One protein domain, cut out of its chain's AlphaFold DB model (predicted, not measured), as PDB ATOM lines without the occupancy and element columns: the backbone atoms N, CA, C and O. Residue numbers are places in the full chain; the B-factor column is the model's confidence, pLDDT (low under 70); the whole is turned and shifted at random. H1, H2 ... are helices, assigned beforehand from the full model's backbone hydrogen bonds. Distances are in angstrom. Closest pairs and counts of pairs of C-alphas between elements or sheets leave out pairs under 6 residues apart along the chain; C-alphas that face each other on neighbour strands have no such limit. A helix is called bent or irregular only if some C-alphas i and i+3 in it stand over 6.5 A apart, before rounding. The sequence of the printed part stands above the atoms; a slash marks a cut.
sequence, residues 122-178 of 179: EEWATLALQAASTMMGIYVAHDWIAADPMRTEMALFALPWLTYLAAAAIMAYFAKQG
ATOM      1  N   GLU A 122      55.198   9.589  40.312       73.56
ATOM      2  CA  GLU A 122      54.055   9.586  41.233       73.56
ATOM      3  C   GLU A 122      52.853  10.355  40.669       73.56
ATOM      4  O   GLU A 122      51.722   9.894  40.799       73.56
ATOM      5  N   GLU A 123      53.080  11.489  40.000       75.38
ATOM      6  CA  GLU A 123      51.996  12.239  39.348       75.38
ATOM      7  C   GLU A 123      51.454  11.446  38.162       75.38
ATOM      8  O   GLU A 123      50.244  11.320  38.026       75.38
ATOM      9  N   TRP A 124      52.327  10.830  37.357       79.69
ATOM     10  CA  TRP A 124      51.902   9.947  36.267       79.69
ATOM     11  C   TRP A 124      51.099   8.745  36.759       79.69
ATOM     12  O   TRP A 124      50.076   8.416  36.166       79.69
ATOM     13  N   ALA A 125      51.528   8.102  37.846       78.75
ATOM     14  CA  ALA A 125      50.803   6.989  38.449       78.75
ATOM     15  C   ALA A 125      49.442   7.443  38.992       78.75
ATOM     16  O   ALA A 125      48.442   6.767  38.775       78.75
ATOM     17  N   THR A 126      49.393   8.613  39.635       79.06
ATOM     18  CA  THR A 126      48.146   9.202  40.138       79.06
ATOM     19  C   THR A 126      47.196   9.534  38.990       79.06
ATOM     20  O   THR A 126      46.028   9.156  39.039       79.06
ATOM     21  N   LEU A 127      47.695  10.156  37.917       81.38
ATOM     22  CA  LEU A 127      46.923  10.453  36.710       81.38
ATOM     23  C   LEU A 127      46.415   9.178  36.037       81.38
ATOM     24  O   LEU A 127      45.250   9.113  35.656       81.38
ATOM     25  N   ALA A 128      47.256   8.148  35.921       84.06
ATOM     26  CA  ALA A 128      46.865   6.865  35.349       84.06
ATOM     27  C   ALA A 128      45.776   6.184  36.191       84.06
ATOM     28  O   ALA A 128      44.789   5.699  35.641       84.06
ATOM     29  N   LEU A 129      45.917   6.196  37.520       86.69
ATOM     30  CA  LEU A 129      44.918   5.650  38.437       86.69
ATOM     31  C   LEU A 129      43.598   6.426  38.347       86.69
ATOM     32  O   LEU A 129      42.527   5.825  38.292       86.69
ATOM     33  N   GLN A 130      43.665   7.755  38.276       85.62
ATOM     34  CA  GLN A 130      42.495   8.615  38.138       85.62
ATOM     35  C   GLN A 130      41.788   8.393  36.796       85.62
ATOM     36  O   GLN A 130      40.561   8.280  36.760       85.62
ATOM     37  N   ALA A 131      42.545   8.259  35.704       84.25
ATOM     38  CA  ALA A 131      42.008   7.937  34.388       84.25
ATOM     39  C   ALA A 131      41.330   6.559  34.387       84.25
ATOM     40  O   ALA A 131      40.183   6.446  33.959       84.25
ATOM     41  N   ALA A 132      41.985   5.534  34.944       88.12
ATOM     42  CA  ALA A 132      41.424   4.189  35.059       88.12
ATOM     43  C   ALA A 132      40.140   4.169  35.905       88.12
ATOM     44  O   ALA A 132      39.138   3.586  35.494       88.12
ATOM     45  N   SER A 133      40.134   4.862  37.049       85.25
ATOM     46  CA  SER A 133      38.946   4.994  37.898       85.25
ATOM     47  C   SER A 133      37.800   5.698  37.170       85.25
ATOM     48  O   SER A 133      36.651   5.277  37.279       85.25
ATOM     49  N   THR A 134      38.102   6.755  36.414       86.00
ATOM     50  CA  THR A 134      37.103   7.490  35.629       86.00
ATOM     51  C   THR A 134      36.512   6.604  34.536       86.00
ATOM     52  O   THR A 134      35.294   6.529  34.399       86.00
ATOM     53  N   MET A 135      37.358   5.878  33.799       87.44
ATOM     54  CA  MET A 135      36.912   4.940  32.768       87.44
ATOM     55  C   MET A 135      36.038   3.827  33.347       87.44
ATOM     56  O   MET A 135      35.006   3.507  32.762       87.44
ATOM     57  N   MET A 136      36.407   3.274  34.505       86.38
ATOM     58  CA  MET A 136      35.601   2.259  35.181       86.38
ATOM     59  C   MET A 136      34.230   2.814  35.584       86.38
ATOM     60  O   MET A 136      33.214   2.166  35.356       86.38
ATOM     61  N   GLY A 137      34.186   4.038  36.121       81.25
ATOM     62  CA  GLY A 137      32.931   4.717  36.445       81.25
ATOM     63  C   GLY A 137      32.036   4.917  35.219       81.25
ATOM     64  O   GLY A 137      30.847   4.618  35.278       81.25
ATOM     65  N   ILE A 138      32.612   5.353  34.093       86.38
ATOM     66  CA  ILE A 138      31.891   5.506  32.818       86.38
ATOM     67  C   ILE A 138      31.361   4.158  32.327       86.38
ATOM     68  O   ILE A 138      30.208   4.075  31.914       86.38
ATOM     69  N   TYR A 139      32.174   3.102  32.387       86.56
ATOM     70  CA  TYR A 139      31.772   1.766  31.957       86.56
ATOM     71  C   TYR A 139      30.605   1.224  32.790       86.56
ATOM     72  O   TYR A 139      29.611   0.782  32.223       86.56
ATOM     73  N   VAL A 140      30.684   1.326  34.121       84.75
ATOM     74  CA  VAL A 140      29.598   0.911  35.024       84.75
ATOM     75  C   VAL A 140      28.335   1.734  34.779       84.75
ATOM     76  O   VAL A 140      27.244   1.175  34.742       84.75
ATOM     77  N   ALA A 141      28.462   3.048  34.574       79.44
ATOM     78  CA  ALA A 141      27.320   3.899  34.254       79.44
ATOM     79  C   ALA A 141      26.677   3.507  32.914       79.44
ATOM     80  O   ALA A 141      25.456   3.426  32.820       79.44
ATOM     81  N   HIS A 142      27.492   3.225  31.895       83.19
ATOM     82  CA  HIS A 142      27.020   2.776  30.590       83.19
ATOM     83  C   HIS A 142      26.292   1.429  30.684       83.19
ATOM     84  O   HIS A 142      25.184   1.306  30.172       83.19
ATOM     85  N   ASP A 143      26.880   0.440  31.361       85.00
ATOM     86  CA  ASP A 143      26.269  -0.878  31.574       85.00
ATOM     87  C   ASP A 143      24.950  -0.771  32.360       85.00
ATOM     88  O   ASP A 143      23.929  -1.345  31.979       85.00
ATOM     89  N   TRP A 144      24.924   0.065  33.403       77.94
ATOM     90  CA  TRP A 144      23.736   0.296  34.221       77.94
ATOM     91  C   TRP A 144      22.578   0.945  33.449       77.94
ATOM     92  O   TRP A 144      21.423   0.571  33.675       77.94
ATOM     93  N   ILE A 145      22.881   1.889  32.551       83.06
ATOM     94  CA  ILE A 145      21.906   2.550  31.670       83.06
ATOM     95  C   ILE A 145      21.432   1.588  30.572       83.06
ATOM     96  O   ILE A 145      20.236   1.508  30.302       83.06
ATOM     97  N   ALA A 146      22.346   0.823  29.968       80.69
ATOM     98  CA  ALA A 146      22.020  -0.132  28.910       80.69
ATOM     99  C   ALA A 146      21.133  -1.291  29.399       80.69
ATOM    100  O   ALA A 146      20.380  -1.862  28.611       80.69
ATOM    101  N   ALA A 147      21.198  -1.625  30.691       82.94
ATOM    102  CA  ALA A 147      20.411  -2.698  31.290       82.94
ATOM    103  C   ALA A 147      18.898  -2.408  31.382       82.94
ATOM    104  O   ALA A 147      18.124  -3.358  31.477       82.94
ATOM    105  N   ASP A 148      18.459  -1.140  31.386       85.19
ATOM    106  CA  ASP A 148      17.033  -0.794  31.483       85.19
ATOM    107  C   ASP A 148      16.740   0.623  30.934       85.19
ATOM    108  O   ASP A 148      17.268   1.609  31.465       85.19
ATOM    109  N   PRO A 149      15.861   0.776  29.922       76.94
ATOM    110  CA  PRO A 149      15.525   2.080  29.348       76.94
ATOM    111  C   PRO A 149      14.969   3.081  30.375       76.94
ATOM    112  O   PRO A 149      15.245   4.276  30.258       76.94
ATOM    113  N   MET A 150      14.289   2.624  31.433       78.50
ATOM    114  CA  MET A 150      13.736   3.498  32.477       78.50
ATOM    115  C   MET A 150      14.836   4.181  33.319       78.50
ATOM    116  O   MET A 150      14.652   5.284  33.841       78.50
ATOM    117  N   ARG A 151      16.030   3.577  33.400       76.50
ATOM    118  CA  ARG A 151      17.207   4.163  34.074       76.50
ATOM    119  C   ARG A 151      17.852   5.275  33.256       76.50
ATOM    120  O   ARG A 151      18.451   6.183  33.829       76.50
ATOM    121  N   THR A 152      17.684   5.245  31.936       73.75
ATOM    122  CA  THR A 152      18.167   6.297  31.033       73.75
ATOM    123  C   THR A 152      17.437   7.612  31.301       73.75
ATOM    124  O   THR A 152      18.068   8.662  31.406       73.75
ATOM    125  N   GLU A 153      16.117   7.556  31.496       75.62
ATOM    126  CA  GLU A 153      15.313   8.734  31.835       75.62
ATOM    127  C   GLU A 153      15.697   9.303  33.205       75.62
ATOM    128  O   GLU A 153      15.923  10.507  33.331       75.62
ATOM    129  N   MET A 154      15.874   8.445  34.217       77.38
ATOM    130  CA  MET A 154      16.355   8.875  35.537       77.38
ATOM    131  C   MET A 154      17.743   9.531  35.470       77.38
ATOM    132  O   MET A 154      17.965  10.559  36.110       77.38
ATOM    133  N   ALA A 155      18.668   8.982  34.676       75.50
ATOM    134  CA  ALA A 155      19.999   9.557  34.485       75.50
ATOM    135  C   ALA A 155      19.943  10.934  33.796       75.50
ATOM    136  O   ALA A 155      20.626  11.865  34.227       75.50
ATOM    137  N   LEU A 156      19.094  11.093  32.775       78.44
ATOM    138  CA  LEU A 156      18.866  12.370  32.088       78.44
ATOM    139  C   LEU A 156      18.246  13.429  33.013       78.44
ATOM    140  O   LEU A 156      18.643  14.592  32.953       78.44
ATOM    141  N   PHE A 157      17.341  13.033  33.912       83.12
ATOM    142  CA  PHE A 157      16.781  13.926  34.934       83.12
ATOM    143  C   PHE A 157      17.794  14.317  36.022       83.12
ATOM    144  O   PHE A 157      17.750  15.439  36.530       83.12
ATOM    145  N   ALA A 158      18.714  13.420  36.384       80.44
ATOM    146  CA  ALA A 158      19.735  13.671  37.405       80.44
ATOM    147  C   ALA A 158      20.943  14.474  36.879       80.44
ATOM    148  O   ALA A 158      21.636  15.135  37.656       80.44
ATOM    149  N   LEU A 159      21.192  14.441  35.568       79.19
ATOM    150  CA  LEU A 159      22.337  15.068  34.902       79.19
ATOM    151  C   LEU A 159      22.545  16.556  35.258       79.19
ATOM    152  O   LEU A 159      23.671  16.903  35.617       79.19
ATOM    153  N   PRO A 160      21.518  17.432  35.244       84.19
ATOM    154  CA  PRO A 160      21.670  18.843  35.616       84.19
ATOM    155  C   PRO A 160      22.128  19.058  37.065       84.19
ATOM    156  O   PRO A 160      22.866  19.996  37.362       84.19
ATOM    157  N   TRP A 161      21.713  18.178  37.979       82.19
ATOM    158  CA  TRP A 161      22.106  18.248  39.386       82.19
ATOM    159  C   TRP A 161      23.537  17.756  39.591       82.19
ATOM    160  O   TRP A 161      24.301  18.370  40.332       82.19
ATOM    161  N   LEU A 162      23.925  16.684  38.897       79.00
ATOM    162  CA  LEU A 162      25.289  16.157  38.942       79.00
ATOM    163  C   LEU A 162      26.303  17.145  38.351       79.00
ATOM    164  O   LEU A 162      27.367  17.341  38.936       79.00
ATOM    165  N   THR A 163      25.975  17.807  37.236       78.81
ATOM    166  CA  THR A 163      26.848  18.833  36.640       78.81
ATOM    167  C   THR A 163      26.978  20.056  37.543       78.81
ATOM    168  O   THR A 163      28.087  20.557  37.726       78.81
ATOM    169  N   TYR A 164      25.883  20.493  38.172       83.56
ATOM    170  CA  TYR A 164      25.907  21.571  39.159       83.56
ATOM    171  C   TYR A 164      26.787  21.230  40.371       83.56
ATOM    172  O   TYR A 164      27.648  22.025  40.750       83.56
ATOM    173  N   LEU A 165      26.629  20.034  40.950       84.62
ATOM    174  CA  LEU A 165      27.435  19.585  42.089       84.62
ATOM    175  C   LEU A 165      28.921  19.463  41.731       84.62
ATOM    176  O   LEU A 165      29.773  19.877  42.518       84.62
ATOM    177  N   ALA A 166      29.238  18.949  40.541       81.44
ATOM    178  CA  ALA A 166      30.612  18.885  40.054       81.44
ATOM    179  C   ALA A 166      31.222  20.288  39.899       81.44
ATOM    180  O   ALA A 166      32.327  20.532  40.381       81.44
ATOM    181  N   ALA A 167      30.492  21.234  39.298       81.50
ATOM    182  CA  ALA A 167      30.942  22.617  39.156       81.50
ATOM    183  C   ALA A 167      31.162  23.294  40.522       81.50
ATOM    184  O   ALA A 167      32.188  23.939  40.731       81.50
ATOM    185  N   ALA A 168      30.248  23.097  41.477       83.19
ATOM    186  CA  ALA A 168      30.380  23.625  42.833       83.19
ATOM    187  C   ALA A 168      31.599  23.041  43.569       83.19
ATOM    188  O   ALA A 168      32.343  23.782  44.212       83.19
ATOM    189  N   ALA A 169      31.851  21.735  43.436       80.44
ATOM    190  CA  ALA A 169      33.019  21.079  44.022       80.44
ATOM    191  C   ALA A 169      34.338  21.590  43.417       80.44
ATOM    192  O   ALA A 169      35.294  21.845  44.149       80.44
ATOM    193  N   ILE A 170      34.376  21.794  42.095       82.25
ATOM    194  CA  ILE A 170      35.529  22.370  41.391       82.25
ATOM    195  C   ILE A 170      35.792  23.803  41.875       82.25
ATOM    196  O   ILE A 170      36.922  24.133  42.232       82.25
ATOM    197  N   MET A 171      34.757  24.640  41.961       81.62
ATOM    198  CA  MET A 171      34.875  26.016  42.461       81.62
ATOM    199  C   MET A 171      35.358  26.060  43.917       81.62
ATOM    200  O   MET A 171      36.241  26.850  44.246       81.62
ATOM    201  N   ALA A 172      34.840  25.185  44.785       81.94
ATOM    202  CA  ALA A 172      35.277  25.085  46.178       81.94
ATOM    203  C   ALA A 172      36.743  24.632  46.303       81.94
ATOM    204  O   ALA A 172      37.474  25.122  47.166       81.94
ATOM    205  N   TYR A 173      37.189  23.723  45.432       81.38
ATOM    206  CA  TYR A 173      38.586  23.304  45.368       81.38
ATOM    207  C   TYR A 173      39.509  24.470  44.990       81.38
ATOM    208  O   TYR A 173      40.492  24.707  45.691       81.38
ATOM    209  N   PHE A 174      39.167  25.244  43.953       76.75
ATOM    210  CA  PHE A 174      39.954  26.418  43.556       76.75
ATOM    211  C   PHE A 174      39.958  27.518  44.625       76.75
ATOM    212  O   PHE A 174      41.022  28.045  44.939       76.75
ATOM    213  N   ALA A 175      38.816  27.793  45.265       79.62
ATOM    214  CA  ALA A 175      38.731  28.755  46.365       79.62
ATOM    215  C   ALA A 175      39.615  28.363  47.566       79.62
ATOM    216  O   ALA A 175      40.177  29.224  48.239       79.62
ATOM    217  N   LYS A 176      39.782  27.060  47.829       79.75
ATOM    218  CA  LYS A 176      40.656  26.553  48.899       79.75
ATOM    219  C   LYS A 176      42.147  26.658  48.560       79.75
ATOM    220  O   LYS A 176      42.961  26.728  49.479       79.75
ATOM    221  N   GLN A 177      42.518  26.652  47.279       74.25
ATOM    222  CA  GLN A 177      43.919  26.754  46.852       74.25
ATOM    223  C   GLN A 177      44.467  28.188  46.823       74.25
ATOM    224  O   GLN A 177      45.662  28.357  46.603       74.25
ATOM    225  N   GLY A 178      43.643  29.201  47.109       53.62
ATOM    226  CA  GLY A 178      44.108  30.584  47.250       53.62
ATOM    227  C   GLY A 178      44.543  31.234  45.935       53.62
ATOM    228  O   GLY A 178      45.528  31.971  45.929       53.62
TER     229      GLY A 178
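AT A GLANCE: This is residues 122 to 178 of the 179 residues of the protein "PilZ domain-containing protein" of Elusimicrobia bacterium CG22_combo_CG10-13_8_21_14_all_63_91 (UniProt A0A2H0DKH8). Look for an open, flat U: the long helix H1 is one limb, the short arm H2a of the bent helix H2 makes the base with the tight link, and H2b folds back as the other limb, the space between the limbs empty. The printed part has 57 residues, with two named helices, H1 then H2, and no named strand: all helix. It is only just loose, close to extended, with a radius of gyration of the C-alphas of 15.0 A, and spans 43 by 26 by 7 A.

HOW THE PARTS SIT: Start at H1, residues 122 to 146; with residues 144 to 146 alone it touches H2a, residues 149 to 157, only at the corner, where the closest C-alphas, of Ile 145 and Thr 152, are 5.3 A apart. They run opposite ways at a steep tilt of 55 degrees. H2, residues 149 to 176, was assigned as one helix by its hydrogen bonds but is bent, C-alphas 157 and 160 being 7.0 A apart; H2b, residues 160 to 176, stands at a steep tilt of 44 degrees to H2a and is apart from H1. Every O i to N i+4 pair is within hydrogen-bond range in H1 and H2b, and 4 of 5 in H2a.

IN THESE COORDINATES: Find C-alpha 122 at (54.055, 9.586, 41.233); H1 runs 35.7 A from there. H2a covers 13.2 A, and H2b 24.4 A to C-alpha 176 at (40.656, 26.553, 48.899).

THE WHOLE: The C-alphas farthest apart, of Asp 148 and Gly 178, are 44.3 A apart. The printed part has no cut; residue 178 alone is under pLDDT 70.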